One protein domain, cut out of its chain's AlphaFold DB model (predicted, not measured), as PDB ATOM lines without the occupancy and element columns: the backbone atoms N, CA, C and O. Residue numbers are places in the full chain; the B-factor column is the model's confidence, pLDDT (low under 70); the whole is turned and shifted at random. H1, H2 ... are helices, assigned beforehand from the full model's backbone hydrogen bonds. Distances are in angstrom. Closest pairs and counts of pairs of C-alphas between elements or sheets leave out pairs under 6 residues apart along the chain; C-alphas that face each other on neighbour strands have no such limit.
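This is residues 530 to 681 of the 1070 residues of an uncharacterized protein of Blastocatellia bacterium (UniProt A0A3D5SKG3). A helical hairpin, H3 and H4, makes the core; the long helix H7 crosses one face of it, H2 packs on the other face, and H5 lies across one end. H6 packs on the first part of H7, H8 folds back from the far part of H7, and a long stretch with no named element, residues 530 to 557, leads into short H1, which is apart from the other helices. The printed part has 152 residues, with eight named helices, H1 to H8 in order, and no named strand: all helix, with 92 residues in helices. It is compact, with a radius of gyration of the C-alphas of 16.6 A and spans of 48 by 42 by 26 A.

After residues 530 to 557 comes H1, residues 558 to 561, which touches no helix. H2, residues 567 to 575, touches H4, residues 594 to 603, at a shallow tilt of 28 degrees, the same way; their closest C-alphas, Ala 573 and Leu 603, are 5.7 A apart. H3, residues 578 to 590, and H4 form a hairpin at 7 degrees, closest at the C-alphas of Ala 585 and Gly 597, 4.1 A. H5, residues 608 to 617, touches residues 578 to 579 of H3 and is about perpendicular to H3 at 84 degrees; the closest C-alphas are Pro 578 and Ala 610, 5.7 A. The hub is H7, residues 637 to 660, touching four helices. Its residues 639 to 648 touch H3 at a steep tilt of 52 degrees, closest at the C-alphas of Ala 586 and Cys 644, 4.1 A. Its residues 647 to 654 touch H4 at 50 degrees, also steep, closest at the C-alphas of Ala 601 and Ala 647, 5.3 A. H6, residues 621 to 628, and H7 form a hairpin, their closest C-alphas, Cys 624 and Cys 644, 5.5 A apart. H7 and H8, residues 667 to 680, form another, closest at the C-alphas of Val 654 and Leu 680, 7.3 A. The packing is mostly crossed. Each O i to N i+4 pair is within hydrogen-bond range in H2, H3, H4 and H8, against 5 of 6 in H5, 3 of 4 in H6 and 18 of 20 in H7; H1 is too short for such a pair.

H1 begins at C-alpha 558, (-44.853, 12.181, -51.603). H3 is 18.1 A long, H7 35.2 A and H8 19.7 A. H8 ends at C-alpha 680, (-43.990, -8.197, -42.215).

The C-alphas farthest apart, Pro 633 and Thr 666, are 50.0 A apart. The printed part has no cut and no long link. Mean pLDDT of the printed part is 91.2; residues 559 to 561 and 665 are under 70.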
ATOM      1  N   TYR A 530     -39.988  -1.454 -52.610       91.56
ATOM      2  CA  TYR A 530     -40.383  -0.356 -51.740       91.56
ATOM      3  C   TYR A 530     -41.731  -0.665 -51.093       91.56
ATOM      4  O   TYR A 530     -42.743  -0.834 -51.774       91.56
ATOM      5  N   TYR A 531     -41.745  -0.691 -49.766       92.25
ATOM      6  CA  TYR A 531     -42.954  -0.788 -48.950       92.25
ATOM      7  C   TYR A 531     -43.438   0.582 -48.472       92.25
ATOM      8  O   TYR A 531     -44.572   0.682 -48.014       92.25
ATOM      9  N   GLU A 532     -42.630   1.634 -48.617       87.56
ATOM     10  CA  GLU A 532     -42.964   2.999 -48.190       87.56
ATOM     11  C   GLU A 532     -44.295   3.520 -48.783       87.56
ATOM     12  O   GLU A 532     -45.102   4.075 -48.035       87.56
ATOM     13  N   PRO A 533     -44.640   3.242 -50.062       88.25
ATOM     14  CA  PRO A 533     -45.957   3.583 -50.621       88.25
ATOM     15  C   PRO A 533     -47.152   2.892 -49.935       88.25
ATOM     16  O   PRO A 533     -48.290   3.334 -50.076       88.25
ATOM     17  N   SER A 534     -46.912   1.797 -49.205       89.56
ATOM     18  CA  SER A 534     -47.944   0.961 -48.570       89.56
ATOM     19  C   SER A 534     -48.282   1.385 -47.136       89.56
ATOM     20  O   SER A 534     -48.904   0.613 -46.400       89.56
ATOM     21  N   ILE A 535     -47.871   2.585 -46.720       90.75
ATOM     22  CA  ILE A 535     -48.196   3.123 -45.400       90.75
ATOM     23  C   ILE A 535     -49.722   3.194 -45.181       90.75
ATOM     24  O   ILE A 535     -50.448   3.754 -46.010       90.75
ATOM     25  N   PRO A 536     -50.251   2.640 -44.073       91.75
ATOM     26  CA  PRO A 536     -51.670   2.752 -43.755       91.75
ATOM     27  C   PRO A 536     -52.095   4.221 -43.550       91.75
ATOM     28  O   PRO A 536     -51.532   4.895 -42.684       91.75
ATOM     29  N   PRO A 537     -53.119   4.733 -44.268       89.44
ATOM     30  CA  PRO A 537     -53.496   6.148 -44.192       89.44
ATOM     31  C   PRO A 537     -53.877   6.643 -42.790       89.44
ATOM     32  O   PRO A 537     -53.649   7.797 -42.460       89.44
ATOM     33  N   ASN A 538     -54.414   5.777 -41.926       90.75
ATOM     34  CA  ASN A 538     -54.782   6.114 -40.543       90.75
ATOM     35  C   ASN A 538     -53.580   6.292 -39.591       90.75
ATOM     36  O   ASN A 538     -53.769   6.614 -38.413       90.75
ATOM     37  N   LEU A 539     -52.364   6.028 -40.074       94.12
ATOM     38  CA  LEU A 539     -51.115   6.251 -39.350       94.12
ATOM     39  C   LEU A 539     -50.402   7.534 -39.793       94.12
ATOM     40  O   LEU A 539     -49.388   7.881 -39.193       94.12
ATOM     41  N   LEU A 540     -50.924   8.236 -40.801       91.88
ATOM     42  CA  LEU A 540     -50.377   9.497 -41.294       91.88
ATOM     43  C   LEU A 540     -50.950  10.694 -40.533       91.88
ATOM     44  O   LEU A 540     -52.112  10.672 -40.125       91.88
ATOM     45  N   ASP A 541     -50.146  11.743 -40.367       89.38
ATOM     46  CA  ASP A 541     -50.620  13.036 -39.860       89.38
ATOM     47  C   ASP A 541     -51.543  13.736 -40.871       89.38
ATOM     48  O   ASP A 541     -52.600  14.249 -40.503       89.38
ATOM     49  N   THR A 542     -51.177  13.667 -42.149       86.81
ATOM     50  CA  THR A 542     -51.902  14.205 -43.294       86.81
ATOM     51  C   THR A 542     -52.153  13.065 -44.283       86.81
ATOM     52  O   THR A 542     -51.348  12.826 -45.188       86.81
ATOM     53  N   PRO A 543     -53.245  12.294 -44.115       84.31
ATOM     54  CA  PRO A 543     -53.539  11.190 -45.016       84.31
ATOM     55  C   PRO A 543     -53.770  11.693 -46.447       84.31
ATOM     56  O   PRO A 543     -54.360  12.763 -46.632       84.31
ATOM     57  N   PRO A 544     -53.370  10.919 -47.474       82.44
ATOM     58  CA  PRO A 544     -53.714  11.249 -48.847       82.44
ATOM     59  C   PRO A 544     -55.245  11.289 -49.017       82.44
ATOM     60  O   PRO A 544     -55.974  10.621 -48.271       82.44
ATOM     61  N   PRO A 545     -55.762  12.042 -50.008       83.25
ATOM     62  CA  PRO A 545     -57.187  12.063 -50.318       83.25
ATOM     63  C   PRO A 545     -57.769  10.650 -50.495       83.25
ATOM     64  O   PRO A 545     -57.050   9.742 -50.924       83.25
ATOM     65  N   PRO A 546     -59.076  10.441 -50.234       80.75
ATOM     66  CA  PRO A 546     -59.709   9.142 -50.437       80.75
ATOM     67  C   PRO A 546     -59.408   8.569 -51.830       80.75
ATOM     68  O   PRO A 546     -59.524   9.274 -52.834       80.75
ATOM     69  N   ASN A 547     -59.048   7.283 -51.888       79.56
ATOM     70  CA  ASN A 547     -58.630   6.556 -53.098       79.56
ATOM     71  C   ASN A 547     -57.279   6.985 -53.709       79.56
ATOM     72  O   ASN A 547     -56.975   6.584 -54.831       79.56
ATOM     73  N   GLN A 548     -56.456   7.758 -52.996       81.25
ATOM     74  CA  GLN A 548     -55.063   8.022 -53.363       81.25
ATOM     75  C   GLN A 548     -54.110   7.367 -52.360       81.25
ATOM     76  O   GLN A 548     -54.408   7.267 -51.172       81.25
ATOM     77  N   GLN A 549     -52.955   6.919 -52.847       80.06
ATOM     78  CA  GLN A 549     -51.867   6.386 -52.028       80.06
ATOM     79  C   GLN A 549     -50.613   7.235 -52.226       80.06
ATOM     80  O   GLN A 549     -50.444   7.909 -53.249       80.06
ATOM     81  N   ILE A 550     -49.730   7.203 -51.231       82.62
ATOM     82  CA  ILE A 550     -48.426   7.855 -51.325       82.62
ATOM     83  C   ILE A 550     -47.640   7.212 -52.462       82.62
ATOM     84  O   ILE A 550     -47.633   5.994 -52.594       82.62
ATOM     85  N   ASN A 551     -46.991   8.029 -53.294       82.81
ATOM     86  CA  ASN A 551     -46.211   7.554 -54.437       82.81
ATOM     87  C   ASN A 551     -46.994   6.719 -55.460       82.81
ATOM     88  O   ASN A 551     -46.405   5.914 -56.181       82.81
ATOM     89  N   VAL A 552     -48.316   6.904 -55.540       80.50
ATOM     90  CA  VAL A 552     -49.151   6.290 -56.576       80.50
ATOM     91  C   VAL A 552     -49.858   7.392 -57.376       80.50
ATOM     92  O   VAL A 552     -50.687   8.112 -56.809       80.50
ATOM     93  N   PRO A 553     -49.559   7.536 -58.685       79.19
ATOM     94  CA  PRO A 553     -48.507   6.831 -59.438       79.19
ATOM     95  C   PRO A 553     -47.085   7.201 -58.961       79.19
ATOM     96  O   PRO A 553     -46.901   8.197 -58.264       79.19
ATOM     97  N   ALA A 554     -46.076   6.401 -59.328       82.69
ATOM     98  CA  ALA A 554     -44.693   6.595 -58.875       82.69
ATOM     99  C   ALA A 554     -44.179   8.021 -59.153       82.69
ATOM    100  O   ALA A 554     -44.545   8.637 -60.154       82.69
ATOM    101  N   ALA A 555     -43.338   8.534 -58.257       74.75
ATOM    102  CA  ALA A 555     -42.862   9.915 -58.144       74.75
ATOM    103  C   ALA A 555     -43.908  10.977 -57.742       74.75
ATOM    104  O   ALA A 555     -43.547  12.147 -57.640       74.75
ATOM    105  N   HIS A 556     -45.169  10.624 -57.467       76.69
ATOM    106  CA  HIS A 556     -46.222  11.601 -57.140       76.69
ATOM    107  C   HIS A 556     -46.627  11.558 -55.661       76.69
ATOM    108  O   HIS A 556     -46.367  10.597 -54.953       76.69
ATOM    109  N   ASN A 557     -47.315  12.591 -55.166       71.94
ATOM    110  CA  ASN A 557     -47.999  12.581 -53.861       71.94
ATOM    111  C   ASN A 557     -47.123  12.370 -52.603       71.94
ATOM    112  O   ASN A 557     -47.671  12.394 -51.505       71.94
ATOM    113  N   ILE A 558     -45.798  12.229 -52.731       70.69
ATOM    114  CA  ILE A 558     -44.853  12.181 -51.603       70.69
ATOM    115  C   ILE A 558     -44.648  13.587 -51.021       70.69
ATOM    116  O   ILE A 558     -44.829  13.793 -49.828       70.69
ATOM    117  N   GLY A 559     -44.338  14.589 -51.857       67.69
ATOM    118  CA  GLY A 559     -44.008  15.941 -51.379       67.69
ATOM    119  C   GLY A 559     -45.193  16.796 -50.915       67.69
ATOM    120  O   GLY A 559     -44.992  17.722 -50.144       67.69
ATOM    121  N   LYS A 560     -46.424  16.506 -51.372       64.69
ATOM    122  CA  LYS A 560     -47.641  17.241 -50.959       64.69
ATOM    123  C   LYS A 560     -48.339  16.651 -49.729       64.69
ATOM    124  O   LYS A 560     -49.046  17.385 -49.054       64.69
ATOM    125  N   ASN A 561     -48.188  15.346 -49.491       68.31
ATOM    126  CA  ASN A 561     -48.818  14.647 -48.362       68.31
ATOM    127  C   ASN A 561     -47.794  14.234 -47.288       68.31
ATOM    128  O   ASN A 561     -48.173  13.631 -46.294       68.31
ATOM    129  N   GLU A 562     -46.506  14.513 -47.522       75.88
ATOM    130  CA  GLU A 562     -45.349  14.423 -46.613       75.88
ATOM    131  C   GLU A 562     -45.045  13.050 -45.978       75.88
ATOM    132  O   GLU A 562     -43.960  12.874 -45.418       75.88
ATOM    133  N   GLY A 563     -45.934  12.058 -46.100       82.62
ATOM    134  CA  GLY A 563     -45.743  10.676 -45.643       82.62
ATOM    135  C   GLY A 563     -45.416  10.535 -44.162       82.62
ATOM    136  O   GLY A 563     -44.869   9.520 -43.741       82.62
ATOM    137  N   ARG A 564     -45.709  11.572 -43.381       88.69
ATOM    138  CA  ARG A 564     -45.265  11.717 -42.004       88.69
ATOM    139  C   ARG A 564     -46.225  10.993 -41.070       88.69
ATOM    140  O   ARG A 564     -47.442  11.021 -41.245       88.69
ATOM    141  N   LEU A 565     -45.672  10.296 -40.078       92.94
ATOM    142  CA  LEU A 565     -46.488   9.587 -39.095       92.94
ATOM    143  C   LEU A 565     -47.276  10.572 -38.224       92.94
ATOM    144  O   LEU A 565     -46.812  11.671 -37.918       92.94
ATOM    145  N   ARG A 566     -48.453  10.148 -37.762       94.38
ATOM    146  CA  ARG A 566     -49.275  10.924 -36.830       94.38
ATOM    147  C   ARG A 566     -48.553  11.196 -35.491       94.38
ATOM    148  O   ARG A 566     -47.672  10.423 -35.094       94.38
ATOM    149  N   PRO A 567     -48.919  12.267 -34.757       94.62
ATOM    150  CA  PRO A 567     -48.110  12.783 -33.646       94.62
ATOM    151  C   PRO A 567     -47.811  11.810 -32.494       94.62
ATOM    152  O   PRO A 567     -46.741  11.887 -31.898       94.62
ATOM    153  N   ASP A 568     -48.714  10.888 -32.154       97.00
ATOM    154  CA  ASP A 568     -48.506   9.898 -31.084       97.00
ATOM    155  C   ASP A 568     -47.451   8.843 -31.448       97.00
ATOM    156  O   ASP A 568     -46.646   8.461 -30.598       97.00
ATOM    157  N   LEU A 569     -47.411   8.411 -32.713       97.94
ATOM    158  CA  LEU A 569     -46.382   7.501 -33.225       97.94
ATOM    159  C   LEU A 569     -45.022   8.198 -33.266       97.94
ATOM    160  O   LEU A 569     -44.033   7.660 -32.776       97.94
ATOM    161  N   ARG A 570     -44.986   9.438 -33.759       95.88
ATOM    162  CA  ARG A 570     -43.776  10.268 -33.743       95.88
ATOM    163  C   ARG A 570     -43.250  10.500 -32.340       95.88
ATOM    164  O   ARG A 570     -42.057  10.368 -32.091       95.88
ATOM    165  N   LYS A 571     -44.146  10.747 -31.381       97.31
ATOM    166  CA  LYS A 571     -43.773  10.865 -29.973       97.31
ATOM    167  C   LYS A 571     -43.149   9.578 -29.431       97.31
ATOM    168  O   LYS A 571     -42.202   9.663 -28.655       97.31
ATOM    169  N   ALA A 572     -43.660   8.410 -29.820       98.06
ATOM    170  CA  ALA A 572     -43.080   7.129 -29.425       98.06
ATOM    171  C   ALA A 572     -41.695   6.892 -30.049       98.06
ATOM    172  O   ALA A 572     -40.804   6.416 -29.349       98.06
ATOM    173  N   ALA A 573     -41.498   7.277 -31.315       97.06
ATOM    174  CA  ALA A 573     -40.188   7.256 -31.963       97.06
ATOM    175  C   ALA A 573     -39.198   8.205 -31.261       97.06
ATOM    176  O   ALA A 573     -38.129   7.774 -30.838       97.06
ATOM    177  N   ALA A 574     -39.597   9.461 -31.030       95.75
ATOM    178  CA  ALA A 574     -38.779  10.482 -30.373       95.75
ATOM    179  C   ALA A 574     -38.384  10.106 -28.935       95.75
ATOM    180  O   ALA A 574     -37.291  10.444 -28.480       95.75
ATOM    181  N   ASP A 575     -39.270   9.413 -28.211       97.50
ATOM    182  CA  ASP A 575     -38.991   8.921 -26.860       97.50
ATOM    183  C   ASP A 575     -37.910   7.838 -26.841       97.50
ATOM    184  O   ASP A 575     -37.241   7.681 -25.820       97.50
ATOM    185  N   ALA A 576     -37.758   7.089 -27.942       96.69
ATOM    186  CA  ALA A 576     -36.814   5.983 -28.083       96.69
ATOM    187  C   ALA A 576     -36.852   4.974 -26.909       96.69
ATOM    188  O   ALA A 576     -35.852   4.326 -26.592       96.69
ATOM    189  N   ASP A 577     -38.016   4.838 -26.261       98.31
ATOM    190  CA  ASP A 577     -38.257   3.919 -25.150       98.31
ATOM    191  C   ASP A 577     -39.011   2.682 -25.668       98.31
ATOM    192  O   ASP A 577     -40.244   2.706 -25.805       98.31
ATOM    193  N   PRO A 578     -38.304   1.574 -25.944       98.00
ATOM    194  CA  PRO A 578     -38.917   0.382 -26.507       98.00
ATOM    195  C   PRO A 578     -39.947  -0.253 -25.573       98.00
ATOM    196  O   PRO A 578     -40.936  -0.804 -26.048       98.00
ATOM    197  N   LEU A 579     -39.771  -0.168 -24.248       98.06
ATOM    198  CA  LEU A 579     -40.713  -0.760 -23.294       98.06
ATOM    199  C   LEU A 579     -42.011   0.046 -23.239       98.06
ATOM    200  O   LEU A 579     -43.098  -0.524 -23.113       98.06
ATOM    201  N   LYS A 580     -41.918   1.372 -23.370       97.81
ATOM    202  CA  LYS A 580     -43.091   2.234 -23.513       97.81
ATOM    203  C   LYS A 580     -43.832   1.963 -24.817       97.81
ATOM    204  O   LYS A 580     -45.047   1.773 -24.769       97.81
ATOM    205  N   SER A 581     -43.124   1.887 -25.940       98.44
ATOM    206  CA  SER A 581     -43.723   1.585 -27.244       98.44
ATOM    207  C   SER A 581     -44.374   0.196 -27.262       98.44
ATOM    208  O   SER A 581     -45.531   0.067 -27.651       98.44
ATOM    209  N   LEU A 582     -43.723  -0.832 -26.706       98.62
ATOM    210  CA  LEU A 582     -44.305  -2.175 -26.573       98.62
ATOM    211  C   LEU A 582     -45.538  -2.215 -25.661       98.62
ATOM    212  O   LEU A 582     -46.479  -2.954 -25.941       98.62
ATOM    213  N   ARG A 583     -45.573  -1.412 -24.588       98.19
ATOM    214  CA  ARG A 583     -46.769  -1.277 -23.741       98.19
ATOM    215  C   ARG A 583     -47.938  -0.683 -24.529       98.19
ATOM    216  O   ARG A 583     -49.048  -1.201 -24.445       98.19
ATOM    217  N   LEU A 584     -47.691   0.378 -25.302       98.00
ATOM    218  CA  LEU A 584     -48.708   0.981 -26.167       98.00
ATOM    219  C   LEU A 584     -49.195  -0.026 -27.215       98.00
ATOM    220  O   LEU A 584     -50.401  -0.203 -27.368       98.00
ATOM    221  N   ALA A 585     -48.278  -0.755 -27.855       98.62
ATOM    222  CA  ALA A 585     -48.610  -1.827 -28.790       98.62
ATOM    223  C   ALA A 585     -49.506  -2.898 -28.147       98.62
ATOM    224  O   ALA A 585     -50.532  -3.266 -28.717       98.62
ATOM    225  N   ALA A 586     -49.158  -3.356 -26.940       98.31
ATOM    226  CA  ALA A 586     -49.919  -4.360 -26.202       98.31
ATOM    227  C   ALA A 586     -51.370  -3.926 -25.960       98.31
ATOM    228  O   ALA A 586     -52.291  -4.715 -26.168       98.31
ATOM    229  N   TYR A 587     -51.582  -2.669 -25.558       97.56
ATOM    230  CA  TYR A 587     -52.922  -2.134 -25.317       97.56
ATOM    231  C   TYR A 587     -53.732  -1.971 -26.603       97.56
ATOM    232  O   TYR A 587     -54.931  -2.234 -26.589       97.56
ATOM    233  N   GLN A 588     -53.093  -1.606 -27.716       97.75
ATOM    234  CA  GLN A 588     -53.771  -1.507 -29.012       97.75
ATOM    235  C   GLN A 588     -54.187  -2.883 -29.541       97.75
ATOM    236  O   GLN A 588     -55.333  -3.059 -29.948       97.75
ATOM    237  N   PHE A 589     -53.316  -3.894 -29.436       98.12
ATOM    238  CA  PHE A 589     -53.691  -5.272 -29.766       98.12
ATOM    239  C   PHE A 589     -54.823  -5.793 -28.876       98.12
ATOM    240  O   PHE A 589     -55.757  -6.403 -29.391       98.12
ATOM    241  N   ALA A 590     -54.779  -5.517 -27.570       97.00
ATOM    242  CA  ALA A 590     -55.844  -5.895 -26.639       97.00
ATOM    243  C   ALA A 590     -57.183  -5.203 -26.949       97.00
ATOM    244  O   ALA A 590     -58.241  -5.769 -26.700       97.00
ATOM    245  N   ALA A 591     -57.144  -3.994 -27.514       96.19
ATOM    246  CA  ALA A 591     -58.321  -3.264 -27.980       96.19
ATOM    247  C   ALA A 591     -58.805  -3.695 -29.382       96.19
ATOM    248  O   ALA A 591     -59.820  -3.191 -29.857       96.19
ATOM    249  N   GLY A 592     -58.089  -4.601 -30.058       96.25
ATOM    250  CA  GLY A 592     -58.394  -5.052 -31.419       96.25
ATOM    251  C   GLY A 592     -57.837  -4.165 -32.544       96.25
ATOM    252  O   GLY A 592     -58.003  -4.506 -33.716       96.25
ATOM    253  N   ASP A 593     -57.131  -3.072 -32.234       97.06
ATOM    254  CA  ASP A 593     -56.456  -2.234 -33.234       97.06
ATOM    255  C   ASP A 593     -55.085  -2.818 -33.597       97.06
ATOM    256  O   ASP A 593     -54.023  -2.435 -33.095       97.06
ATOM    257  N   THR A 594     -55.115  -3.786 -34.510       96.88
ATOM    258  CA  THR A 594     -53.903  -4.473 -34.971       96.88
ATOM    259  C   THR A 594     -52.969  -3.582 -35.794       96.88
ATOM    260  O   THR A 594     -51.766  -3.842 -35.818       96.88
ATOM    261  N   VAL A 595     -53.482  -2.543 -36.463       97.25
ATOM    262  CA  VAL A 595     -52.685  -1.663 -37.334       97.25
ATOM    263  C   VAL A 595     -51.836  -0.732 -36.477       97.25
ATOM    264  O   VAL A 595     -50.614  -0.700 -36.627       97.25
ATOM    265  N   THR A 596     -52.459  -0.048 -35.517       97.94
ATOM    266  CA  THR A 596     -51.735   0.799 -34.565       97.94
ATOM    267  C   THR A 596     -50.844  -0.043 -33.643       97.94
ATOM    268  O   THR A 596     -49.716   0.353 -33.345       97.94
ATOM    269  N   GLY A 597     -51.306  -1.230 -33.226       98.38
ATOM    270  CA  GLY A 597     -50.511  -2.160 -32.419       98.38
ATOM    271  C   GLY A 597     -49.200  -2.569 -33.093       98.38
ATOM    272  O   GLY A 597     -48.145  -2.521 -32.458       98.38
ATOM    273  N   LYS A 598     -49.233  -2.894 -34.394       98.69
ATOM    274  CA  LYS A 598     -48.019  -3.164 -35.185       98.69
ATOM    275  C   LYS A 598     -47.103  -1.946 -35.240       98.69
ATOM    276  O   LYS A 598     -45.918  -2.096 -34.977       98.69
ATOM    277  N   ALA A 599     -47.647  -0.758 -35.499       98.62
ATOM    278  CA  ALA A 599     -46.842   0.455 -35.619       98.62
ATOM    279  C   ALA A 599     -46.051   0.774 -34.337       98.62
ATOM    280  O   ALA A 599     -44.851   1.021 -34.398       98.62
ATOM    281  N   PHE A 600     -46.677   0.693 -33.158       98.81
ATOM    282  CA  PHE A 600     -45.949   0.882 -31.897       98.81
ATOM    283  C   PHE A 600     -44.929  -0.233 -31.618       98.81
ATOM    284  O   PHE A 600     -43.873   0.042 -31.048       98.81
ATOM    285  N   ALA A 601     -45.212  -1.481 -32.010       98.81
ATOM    286  CA  ALA A 601     -44.245  -2.570 -31.874       98.81
ATOM    287  C   ALA A 601     -43.024  -2.345 -32.783       98.81
ATOM    288  O   ALA A 601     -41.893  -2.530 -32.341       98.81
ATOM    289  N   ASP A 602     -43.238  -1.881 -34.011       98.75
ATOM    290  CA  ASP A 602     -42.182  -1.588 -34.984       98.75
ATOM    291  C   ASP A 602     -41.274  -0.449 -34.501       98.75
ATOM    292  O   ASP A 602     -40.054  -0.603 -34.460       98.75
ATOM    293  N   LEU A 603     -41.864   0.649 -34.013       98.62
ATOM    294  CA  LEU A 603     -41.131   1.799 -33.465       98.62
ATOM    295  C   LEU A 603     -40.306   1.475 -32.212       98.62
ATOM    296  O   LEU A 603     -39.453   2.266 -31.818       98.62
ATOM    297  N   SER A 604     -40.518   0.316 -31.580       98.50
ATOM    298  CA  SER A 604     -39.645  -0.145 -30.494       98.50
ATOM    299  C   SER A 604     -38.280  -0.650 -30.986       98.50
ATOM    300  O   SER A 604     -37.373  -0.820 -30.174       98.50
ATOM    301  N   VAL A 605     -38.117  -0.892 -32.293       98.00
ATOM    302  CA  VAL A 605     -36.923  -1.543 -32.861       98.00
ATOM    303  C   VAL A 605     -36.413  -0.937 -34.173       98.00
ATOM    304  O   VAL A 605     -35.367  -1.373 -34.645       98.00
ATOM    305  N   THR A 606     -37.099   0.026 -34.792       97.12
ATOM    306  CA  THR A 606     -36.701   0.561 -36.112       97.12
ATOM    307  C   THR A 606     -35.700   1.716 -36.036       97.12
ATOM    308  O   THR A 606     -34.763   1.752 -36.837       97.12
ATOM    309  N   GLY A 607     -35.826   2.609 -35.053       94.44
ATOM    310  CA  GLY A 607     -34.896   3.723 -34.846       94.44
ATOM    311  C   GLY A 607     -33.581   3.321 -34.158       94.44
ATOM    312  O   GLY A 607     -33.530   2.337 -33.412       94.44
ATOM    313  N   HIS A 608     -32.502   4.071 -34.410       90.94
ATOM    314  CA  HIS A 608     -31.166   3.843 -33.836       90.94
ATOM    315  C   HIS A 608     -31.175   3.806 -32.308       90.94
ATOM    316  O   HIS A 608     -30.621   2.880 -31.701       90.94
ATOM    317  N   LYS A 609     -31.806   4.790 -31.662       93.38
ATOM    318  CA  LYS A 609     -31.840   4.884 -30.196       93.38
ATOM    319  C   LYS A 609     -32.779   3.839 -29.598       93.38
ATOM    320  O   LYS A 609     -32.426   3.207 -28.594       93.38
ATOM    321  N   ALA A 610     -33.936   3.622 -30.225       96.62
ATOM    322  CA  ALA A 610     -34.900   2.611 -29.806       96.62
ATOM    323  C   ALA A 610     -34.275   1.206 -29.846       96.62
ATOM    324  O   ALA A 610     -34.272   0.499 -28.835       96.62
ATOM    325  N   PHE A 611     -33.638   0.834 -30.963       95.94
ATOM    326  CA  PHE A 611     -32.983  -0.464 -31.118       95.94
ATOM    327  C   PHE A 611     -31.797  -0.649 -30.158       95.94
ATOM    328  O   PHE A 611     -31.649  -1.708 -29.536       95.94
ATOM    329  N   ALA A 612     -30.971   0.384 -29.961       94.06
ATOM    330  CA  ALA A 612     -29.864   0.341 -29.002       94.06
ATOM    331  C   ALA A 612     -30.336   0.116 -27.551       94.06
ATOM    332  O   ALA A 612     -29.612  -0.473 -26.744       94.06
ATOM    333  N   THR A 613     -31.544   0.571 -27.211       97.06
ATOM    334  CA  THR A 613     -32.167   0.328 -25.903       97.06
ATOM    335  C   THR A 613     -32.823  -1.054 -25.851       97.06
ATOM    336  O   THR A 613     -32.646  -1.784 -24.874       97.06
ATOM    337  N   PHE A 614     -33.516  -1.463 -26.918       97.62
ATOM    338  CA  PHE A 614     -34.193  -2.759 -27.013       97.62
ATOM    339  C   PHE A 614     -33.203  -3.924 -26.913       97.62
ATOM    340  O   PHE A 614     -33.419  -4.855 -26.137       97.62
ATOM    341  N   SER A 615     -32.085  -3.840 -27.639       95.12
ATOM    342  CA  SER A 615     -31.016  -4.851 -27.652       95.12
ATOM    343  C   SER A 615     -30.359  -5.075 -26.287       95.12
ATOM    344  O   SER A 615     -29.816  -6.149 -26.040       95.12
ATOM    345  N   LYS A 616     -30.446  -4.097 -25.376       95.69
ATOM    346  CA  LYS A 616     -29.993  -4.227 -23.982       95.69
ATOM    347  C   LYS A 616     -31.095  -4.733 -23.057       95.69
ATOM    348  O   LYS A 616     -30.818  -5.510 -22.150       95.69
ATOM    349  N   ALA A 617     -32.329  -4.268 -23.257       95.81
ATOM    350  CA  ALA A 617     -33.458  -4.601 -22.395       95.81
ATOM    351  C   ALA A 617     -33.960  -6.039 -22.600       95.81
ATOM    352  O   ALA A 617     -34.372  -6.674 -21.631       95.81
ATOM    353  N   LEU A 618     -33.939  -6.533 -23.846       95.75
ATOM    354  CA  LEU A 618     -34.388  -7.870 -24.257       95.75
ATOM    355  C   LEU A 618     -35.692  -8.306 -23.555       95.75
ATOM    356  O   LEU A 618     -35.696  -9.315 -22.840       95.75
ATOM    357  N   PRO A 619     -36.800  -7.548 -23.712       95.88
ATOM    358  CA  PRO A 619     -38.051  -7.832 -23.015       95.88
ATOM    359  C   PRO A 619     -38.614  -9.203 -23.409       95.88
ATOM    360  O   PRO A 619     -38.514  -9.627 -24.561       95.88
ATOM    361  N   LYS A 620     -39.193  -9.907 -22.431       94.94
ATOM    362  CA  LYS A 620     -39.744 -11.270 -22.556       94.94
ATOM    363  C   LYS A 620     -41.058 -11.385 -21.777       94.94
ATOM    364  O   LYS A 620     -41.704 -10.387 -21.480       94.94
ATOM    365  N   GLU A 621     -41.438 -12.598 -21.387       93.69
ATOM    366  CA  GLU A 621     -42.711 -12.884 -20.716       93.69
ATOM    367  C   GLU A 621     -42.897 -12.070 -19.427       93.69
ATOM    368  O   GLU A 621     -43.990 -11.576 -19.166       93.69
ATOM    369  N   SER A 622     -41.825 -11.860 -18.654       93.56
ATOM    370  CA  SER A 622     -41.859 -11.056 -17.424       93.56
ATOM    371  C   SER A 622     -42.292  -9.609 -17.670       93.56
ATOM    372  O   SER A 622     -42.998  -9.028 -16.847       93.56
ATOM    373  N   PHE A 623     -41.933  -9.035 -18.822       95.62
ATOM    374  CA  PHE A 623     -42.421  -7.720 -19.225       95.62
ATOM    375  C   PHE A 623     -43.936  -7.758 -19.446       95.62
ATOM    376  O   PHE A 623     -44.643  -6.927 -18.880       95.62
ATOM    377  N   CYS A 624     -44.461  -8.753 -20.165       95.44
ATOM    378  CA  CYS A 624     -45.904  -8.875 -20.388       95.44
ATOM    379  C   CYS A 624     -46.693  -9.093 -19.094       95.44
ATOM    380  O   CYS A 624     -47.731  -8.463 -18.896       95.44
ATOM    381  N   GLN A 625     -46.170  -9.910 -18.179       94.44
ATOM    382  CA  GLN A 625     -46.761 -10.102 -16.854       94.44
ATOM    383  C   GLN A 625     -46.835  -8.783 -16.074       94.44
ATOM    384  O   GLN A 625     -47.858  -8.505 -15.453       94.44
ATOM    385  N   SER A 626     -45.811  -7.927 -16.170       94.81
ATOM    386  CA  SER A 626     -45.790  -6.628 -15.479       94.81
ATOM    387  C   SER A 626     -46.887  -5.653 -15.935       94.81
ATOM    388  O   SER A 626     -47.271  -4.764 -15.175       94.81
ATOM    389  N   LEU A 627     -47.427  -5.820 -17.151       93.88
ATOM    390  CA  LEU A 627     -48.443  -4.918 -17.706       93.88
ATOM    391  C   LEU A 627     -49.849  -5.176 -17.158       93.88
ATOM    392  O   LEU A 627     -50.686  -4.273 -17.203       93.88
ATOM    393  N   THR A 628     -50.112  -6.375 -16.633       86.50
ATOM    394  CA  THR A 628     -51.434  -6.782 -16.125       86.50
ATOM    395  C   THR A 628     -51.911  -5.886 -14.979       86.50
ATOM    396  O   THR A 628     -53.042  -5.406 -15.005       86.50
ATOM    397  N   GLY A 629     -51.021  -5.557 -14.037       82.94
ATOM    398  CA  GLY A 629     -51.305  -4.668 -12.904       82.94
ATOM    399  C   GLY A 629     -51.374  -3.175 -13.251       82.94
ATOM    400  O   GLY A 629     -51.804  -2.380 -12.423       82.94
ATOM    401  N   GLN A 630     -50.963  -2.785 -14.462       84.25
ATOM    402  CA  GLN A 630     -50.961  -1.396 -14.947       84.25
ATOM    403  C   GLN A 630     -51.960  -1.174 -16.094       84.25
ATOM    404  O   GLN A 630     -51.918  -0.143 -16.766       84.25
ATOM    405  N   ARG A 631     -52.837  -2.152 -16.364       90.12
ATOM    406  CA  ARG A 631     -53.742  -2.113 -17.517       90.12
ATOM    407  C   ARG A 631     -54.794  -1.001 -17.397       90.12
ATOM    408  O   ARG A 631     -55.306  -0.757 -16.302       90.12
ATOM    409  N   PRO A 632     -55.206  -0.387 -18.519       92.31
ATOM    410  CA  PRO A 632     -56.408   0.435 -18.560       92.31
ATOM    411  C   PRO A 632     -57.635  -0.349 -18.051       92.31
ATOM    412  O   PRO A 632     -57.798  -1.511 -18.438       92.31
ATOM    413  N   PRO A 633     -58.526   0.258 -17.239       89.88
ATOM    414  CA  PRO A 633     -59.673  -0.440 -16.645       89.88
ATOM    415  C   PRO A 633     -60.573  -1.148 -17.667       89.88
ATOM    416  O   PRO A 633     -61.079  -2.234 -17.390       89.88
ATOM    417  N   GLN A 634     -60.721  -0.551 -18.853       92.19
ATOM    418  CA  GLN A 634     -61.530  -1.056 -19.964       92.19
ATOM    419  C   GLN A 634     -60.960  -2.281 -20.704       92.19
ATOM    420  O   GLN A 634     -61.690  -2.884 -21.485       92.19
ATOM    421  N   LEU A 635     -59.694  -2.662 -20.499       93.75
ATOM    422  CA  LEU A 635     -59.073  -3.789 -21.210       93.75
ATOM    423  C   LEU A 635     -58.999  -5.037 -20.331       93.75
ATOM    424  O   LEU A 635     -58.623  -4.943 -19.165       93.75
ATOM    425  N   ASN A 636     -59.309  -6.211 -20.885       94.06
ATOM    426  CA  ASN A 636     -59.190  -7.480 -20.169       94.06
ATOM    427  C   ASN A 636     -57.714  -7.853 -19.935       94.06
ATOM    428  O   ASN A 636     -56.855  -7.621 -20.784       94.06
ATOM    429  N   GLU A 637     -57.416  -8.462 -18.788       93.56
ATOM    430  CA  GLU A 637     -56.057  -8.882 -18.431       93.56
ATOM    431  C   GLU A 637     -55.454  -9.897 -19.416       93.56
ATOM    432  O   GLU A 637     -54.312  -9.729 -19.847       93.56
ATOM    433  N   ASN A 638     -56.230 -10.906 -19.827       93.50
ATOM    434  CA  ASN A 638     -55.783 -11.918 -20.784       93.50
ATOM    435  C   ASN A 638     -55.523 -11.306 -22.165       93.50
ATOM    436  O   ASN A 638     -54.554 -11.679 -22.828       93.50
ATOM    437  N   ASP A 639     -56.344 -10.339 -22.577       94.56
ATOM    438  CA  ASP A 639     -56.174  -9.646 -23.856       94.56
ATOM    439  C   ASP A 639     -54.921  -8.769 -23.847       94.56
ATOM    440  O   ASP A 639     -54.175  -8.765 -24.823       94.56
ATOM    441  N   VAL A 640     -54.614  -8.097 -22.731       95.94
ATOM    442  CA  VAL A 640     -53.355  -7.344 -22.559       95.94
ATOM    443  C   VAL A 640     -52.142  -8.270 -22.602       95.94
ATOM    444  O   VAL A 640     -51.147  -7.950 -23.255       95.94
ATOM    445  N   LEU A 641     -52.219  -9.434 -21.954       95.31
ATOM    446  CA  LEU A 641     -51.139 -10.419 -21.970       95.31
ATOM    447  C   LEU A 641     -50.896 -10.957 -23.391       95.31
ATOM    448  O   LEU A 641     -49.758 -10.985 -23.861       95.31
ATOM    449  N   ASN A 642     -51.959 -11.326 -24.110       96.12
ATOM    450  CA  ASN A 642     -51.876 -11.798 -25.494       96.12
ATOM    451  C   ASN A 642     -51.436 -10.692 -26.464       96.12
ATOM    452  O   ASN A 642     -50.605 -10.934 -27.345       96.12
ATOM    453  N   GLY A 643     -51.928  -9.470 -26.270       97.00
ATOM    454  CA  GLY A 643     -51.521  -8.293 -27.025       97.00
ATOM    455  C   GLY A 643     -50.037  -7.986 -26.847       97.00
ATOM    456  O   GLY A 643     -49.336  -7.755 -27.829       97.00
ATOM    457  N   CYS A 644     -49.517  -8.084 -25.620       97.94
ATOM    458  CA  CYS A 644     -48.089  -7.931 -25.352       97.94
ATOM    459  C   CYS A 644     -47.245  -9.015 -26.026       97.94
ATOM    460  O   CYS A 644     -46.241  -8.702 -26.661       97.94
ATOM    461  N   ARG A 645     -47.667 -10.284 -25.962       97.44
ATOM    462  CA  ARG A 645     -46.974 -11.382 -26.655       97.44
ATOM    463  C   ARG A 645     -46.924 -11.160 -28.167       97.44
ATOM    464  O   ARG A 645     -45.894 -11.404 -28.783       97.44
ATOM    465  N   THR A 646     -48.012 -10.648 -28.742       97.88
ATOM    466  CA  THR A 646     -48.107 -10.297 -30.168       97.88
ATOM    467  C   THR A 646     -47.181  -9.128 -30.518       97.88
ATOM    468  O   THR A 646     -46.494  -9.168 -31.539       97.88
ATOM    469  N   ALA A 647     -47.109  -8.113 -29.652       98.31
ATOM    470  CA  ALA A 647     -46.186  -6.992 -29.805       98.31
ATOM    471  C   ALA A 647     -44.716  -7.440 -29.739       98.31
ATOM    472  O   ALA A 647     -43.926  -7.040 -30.591       98.31
ATOM    473  N   LEU A 648     -44.357  -8.310 -28.786       98.31
ATOM    474  CA  LEU A 648     -43.013  -8.887 -28.701       98.31
ATOM    475  C   LEU A 648     -42.685  -9.728 -29.939       98.31
ATOM    476  O   LEU A 648     -41.625  -9.530 -30.529       98.31
ATOM    477  N   ASP A 649     -43.589 -10.610 -30.379       97.06
ATOM    478  CA  ASP A 649     -43.392 -11.407 -31.600       97.06
ATOM    479  C   ASP A 649     -43.094 -10.508 -32.804       97.06
ATOM    480  O   ASP A 649     -42.155 -10.760 -33.560       97.06
ATOM    481  N   ARG A 650     -43.867  -9.430 -32.968       97.75
ATOM    482  CA  ARG A 650     -43.664  -8.458 -34.042       97.75
ATOM    483  C   ARG A 650     -42.311  -7.755 -33.922       97.75
ATOM    484  O   ARG A 650     -41.561  -7.756 -34.896       97.75
ATOM    485  N   ALA A 651     -41.976  -7.218 -32.750       98.38
ATOM    486  CA  ALA A 651     -40.739  -6.471 -32.530       98.38
ATOM    487  C   ALA A 651     -39.481  -7.330 -32.753       98.38
ATOM    488  O   ALA A 651     -38.575  -6.907 -33.466       98.38
ATOM    489  N   TYR A 652     -39.431  -8.560 -32.228       97.75
ATOM    490  CA  TYR A 652     -38.285  -9.454 -32.452       97.75
ATOM    491  C   TYR A 652     -38.147  -9.868 -33.921       97.75
ATOM    492  O   TYR A 652     -37.029  -9.923 -34.433       97.75
ATOM    493  N   ARG A 653     -39.259 -10.137 -34.618       96.75
ATOM    494  CA  ARG A 653     -39.224 -10.457 -36.053       96.75
ATOM    495  C   ARG A 653     -38.702  -9.285 -36.881       96.75
ATOM    496  O   ARG A 653     -37.815  -9.488 -37.702       96.75
ATOM    497  N   VAL A 654     -39.187  -8.069 -36.618       97.88
ATOM    498  CA  VAL A 654     -38.709  -6.848 -37.286       97.88
ATOM    499  C   VAL A 654     -37.231  -6.603 -36.985       97.88
ATOM    500  O   VAL A 654     -36.449  -6.467 -37.920       97.88
ATOM    501  N   ALA A 655     -36.818  -6.633 -35.716       96.00
ATOM    502  CA  ALA A 655     -35.423  -6.425 -35.317       96.00
ATOM    503  C   ALA A 655     -34.455  -7.407 -36.003       96.00
ATOM    504  O   ALA A 655     -33.417  -7.008 -36.529       96.00
ATOM    505  N   ASN A 656     -34.810  -8.695 -36.031       93.50
ATOM    506  CA  ASN A 656     -33.999  -9.724 -36.683       93.50
ATOM    507  C   ASN A 656     -33.994  -9.579 -38.213       93.50
ATOM    508  O   ASN A 656     -32.965  -9.811 -38.853       93.50
ATOM    509  N   PHE A 657     -35.128  -9.197 -38.808       93.62
ATOM    510  CA  PHE A 657     -35.228  -8.982 -40.247       93.62
ATOM    511  C   PHE A 657     -34.370  -7.793 -40.692       93.62
ATOM    512  O   PHE A 657     -33.501  -7.974 -41.537       93.62
ATOM    513  N   LEU A 658     -34.540  -6.611 -40.089       93.38
ATOM    514  CA  LEU A 658     -33.857  -5.375 -40.509       93.38
ATOM    515  C   LEU A 658     -32.332  -5.508 -40.519       93.38
ATOM    516  O   LEU A 658     -31.662  -5.020 -41.424       93.38
ATOM    517  N   ARG A 659     -31.772  -6.235 -39.551       89.38
ATOM    518  CA  ARG A 659     -30.325  -6.452 -39.453       89.38
ATOM    519  C   ARG A 659     -29.738  -7.366 -40.524       89.38
ATOM    520  O   ARG A 659     -28.531  -7.333 -40.745       89.38
ATOM    521  N   THR A 660     -30.561  -8.198 -41.155       83.69
ATOM    522  CA  THR A 660     -30.115  -9.123 -42.206       83.69
ATOM    523  C   THR A 660     -30.711  -8.812 -43.574       83.69
ATOM    524  O   THR A 660     -30.248  -9.375 -44.562       83.69
ATOM    525  N   GLY A 661     -31.703  -7.921 -43.639       83.44
ATOM    526  CA  GLY A 661     -32.417  -7.543 -44.849       83.44
ATOM    527  C   GLY A 661     -33.011  -8.741 -45.589       83.44
ATOM    528  O   GLY A 661     -33.307  -9.795 -45.020       83.44
ATOM    529  N   GLN A 662     -33.147  -8.584 -46.904       77.38
ATOM    530  CA  GLN A 662     -33.534  -9.670 -47.804       77.38
ATOM    531  C   GLN A 662     -32.335 -10.490 -48.296       77.38
ATOM    532  O   GLN A 662     -32.536 -11.392 -49.098       77.38
ATOM    533  N   ARG A 663     -31.108 -10.243 -47.811       76.44
ATOM    534  CA  ARG A 663     -29.914 -11.015 -48.197       76.44
ATOM    535  C   ARG A 663     -30.151 -12.510 -48.017       76.44
ATOM    536  O   ARG A 663     -30.378 -12.935 -46.893       76.44
ATOM    537  N   GLY A 664     -29.999 -13.324 -49.053       72.19
ATOM    538  CA  GLY A 664     -29.953 -14.780 -48.912       72.19
ATOM    539  C   GLY A 664     -28.656 -15.325 -49.477       72.19
ATOM    540  O   GLY A 664     -28.423 -15.177 -50.670       72.19
ATOM    541  N   ASP A 665     -27.840 -15.986 -48.651       69.88
ATOM    542  CA  ASP A 665     -26.582 -16.587 -49.124       69.88
ATOM    543  C   ASP A 665     -26.844 -17.799 -50.040       69.88
ATOM    544  O   ASP A 665     -25.961 -18.265 -50.758       69.88
ATOM    545  N   THR A 666     -28.086 -18.291 -50.037       75.69
ATOM    546  CA  THR A 666     -28.618 -19.298 -50.957       75.69
ATOM    547  C   THR A 666     -29.978 -18.846 -51.501       75.69
ATOM    548  O   THR A 666     -30.681 -18.100 -50.806       75.69
ATOM    549  N   PRO A 667     -30.420 -19.341 -52.677       78.25
ATOM    550  CA  PRO A 667     -31.765 -19.068 -53.188       78.25
ATOM    551  C   PRO A 667     -32.861 -19.382 -52.161       78.25
ATOM    552  O   PRO A 667     -33.710 -18.544 -51.894       78.25
ATOM    553  N   ALA A 668     -32.765 -20.526 -51.473       80.00
ATOM    554  CA  ALA A 668     -33.724 -20.914 -50.437       80.00
ATOM    555  C   ALA A 668     -33.770 -19.929 -49.252       80.00
ATOM    556  O   ALA A 668     -34.840 -19.655 -48.702       80.00
ATOM    557  N   GLU A 669     -32.624 -19.375 -48.844       80.44
ATOM    558  CA  GLU A 669     -32.595 -18.351 -47.800       80.44
ATOM    559  C   GLU A 669     -33.199 -17.026 -48.283       80.44
ATOM    560  O   GLU A 669     -33.960 -16.408 -47.531       80.44
ATOM    561  N   LYS A 670     -32.917 -16.620 -49.529       83.81
ATOM    562  CA  LYS A 670     -33.507 -15.429 -50.162       83.81
ATOM    563  C   LYS A 670     -35.027 -15.573 -50.216       83.81
ATOM    564  O   LYS A 670     -35.724 -14.696 -49.718       83.81
ATOM    565  N   THR A 671     -35.548 -16.715 -50.670       86.00
ATOM    566  CA  THR A 671     -36.984 -17.043 -50.638       86.00
ATOM    567  C   THR A 671     -37.561 -16.928 -49.229       86.00
ATOM    568  O   THR A 671     -38.575 -16.260 -49.018       86.00
ATOM    569  N   ARG A 672     -36.909 -17.534 -48.224       88.19
ATOM    570  CA  ARG A 672     -37.371 -17.492 -46.828       88.19
ATOM    571  C   ARG A 672     -37.448 -16.059 -46.293       88.19
ATOM    572  O   ARG A 672     -38.436 -15.705 -45.653       88.19
ATOM    573  N   LYS A 673     -36.424 -15.236 -46.534       88.62
ATOM    574  CA  LYS A 673     -36.391 -13.834 -46.083       88.62
ATOM    575  C   LYS A 673     -37.357 -12.953 -46.859       88.62
ATOM    576  O   LYS A 673     -37.989 -12.091 -46.263       88.62
ATOM    577  N   THR A 674     -37.546 -13.212 -48.145       88.88
ATOM    578  CA  THR A 674     -38.578 -12.563 -48.955       88.88
ATOM    579  C   THR A 674     -39.979 -12.875 -48.433       88.88
ATOM    580  O   THR A 674     -40.784 -11.963 -48.259       88.88
ATOM    581  N   ASN A 675     -40.264 -14.129 -48.082       90.50
ATOM    582  CA  ASN A 675     -41.530 -14.497 -47.448       90.50
ATOM    583  C   ASN A 675     -41.712 -13.812 -46.089       90.50
ATOM    584  O   ASN A 675     -42.807 -13.338 -45.789       90.50
ATOM    585  N   GLU A 676     -40.643 -13.698 -45.293       92.38
ATOM    586  CA  GLU A 676     -40.680 -12.932 -44.044       92.38
ATOM    587  C   GLU A 676     -40.958 -11.445 -44.309       92.38
ATOM    588  O   GLU A 676     -41.852 -10.886 -43.681       92.38
ATOM    589  N   ARG A 677     -40.297 -10.813 -45.287       92.56
ATOM    590  CA  ARG A 677     -40.561  -9.419 -45.679       92.56
ATOM    591  C   ARG A 677     -42.021  -9.201 -46.063       92.56
ATOM    592  O   ARG A 677     -42.654  -8.263 -45.582       92.56
ATOM    593  N   ILE A 678     -42.571 -10.089 -46.890       91.38
ATOM    594  CA  ILE A 678     -43.975 -10.046 -47.315       91.38
ATOM    595  C   ILE A 678     -44.907 -10.192 -46.108       91.38
ATOM    596  O   ILE A 678     -45.871  -9.439 -45.989       91.38
ATOM    597  N   ALA A 679     -44.610 -11.120 -45.195       93.06
ATOM    598  CA  ALA A 679     -45.386 -11.316 -43.975       93.06
ATOM    599  C   ALA A 679     -45.296 -10.116 -43.019       93.06
ATOM    600  O   ALA A 679     -46.248  -9.843 -42.281       93.06
ATOM    601  N   LEU A 680     -44.166  -9.399 -43.017       94.50
ATOM    602  CA  LEU A 680     -43.990  -8.197 -42.215       94.50
ATOM    603  C   LEU A 680     -44.719  -6.981 -42.807       94.50
ATOM    604  O   LEU A 680     -45.163  -6.135 -42.028       94.50
ATOM    605  N   GLY A 681     -44.888  -6.907 -44.129       94.31
ATOM    606  CA  GLY A 681     -45.574  -5.804 -44.804       94.31
ATOM    607  C   GLY A 681     -44.859  -4.461 -44.621       94.31
ATOM    608  O   GLY A 681     -43.632  -4.408 -44.559       94.31
TER     609      GLY A 681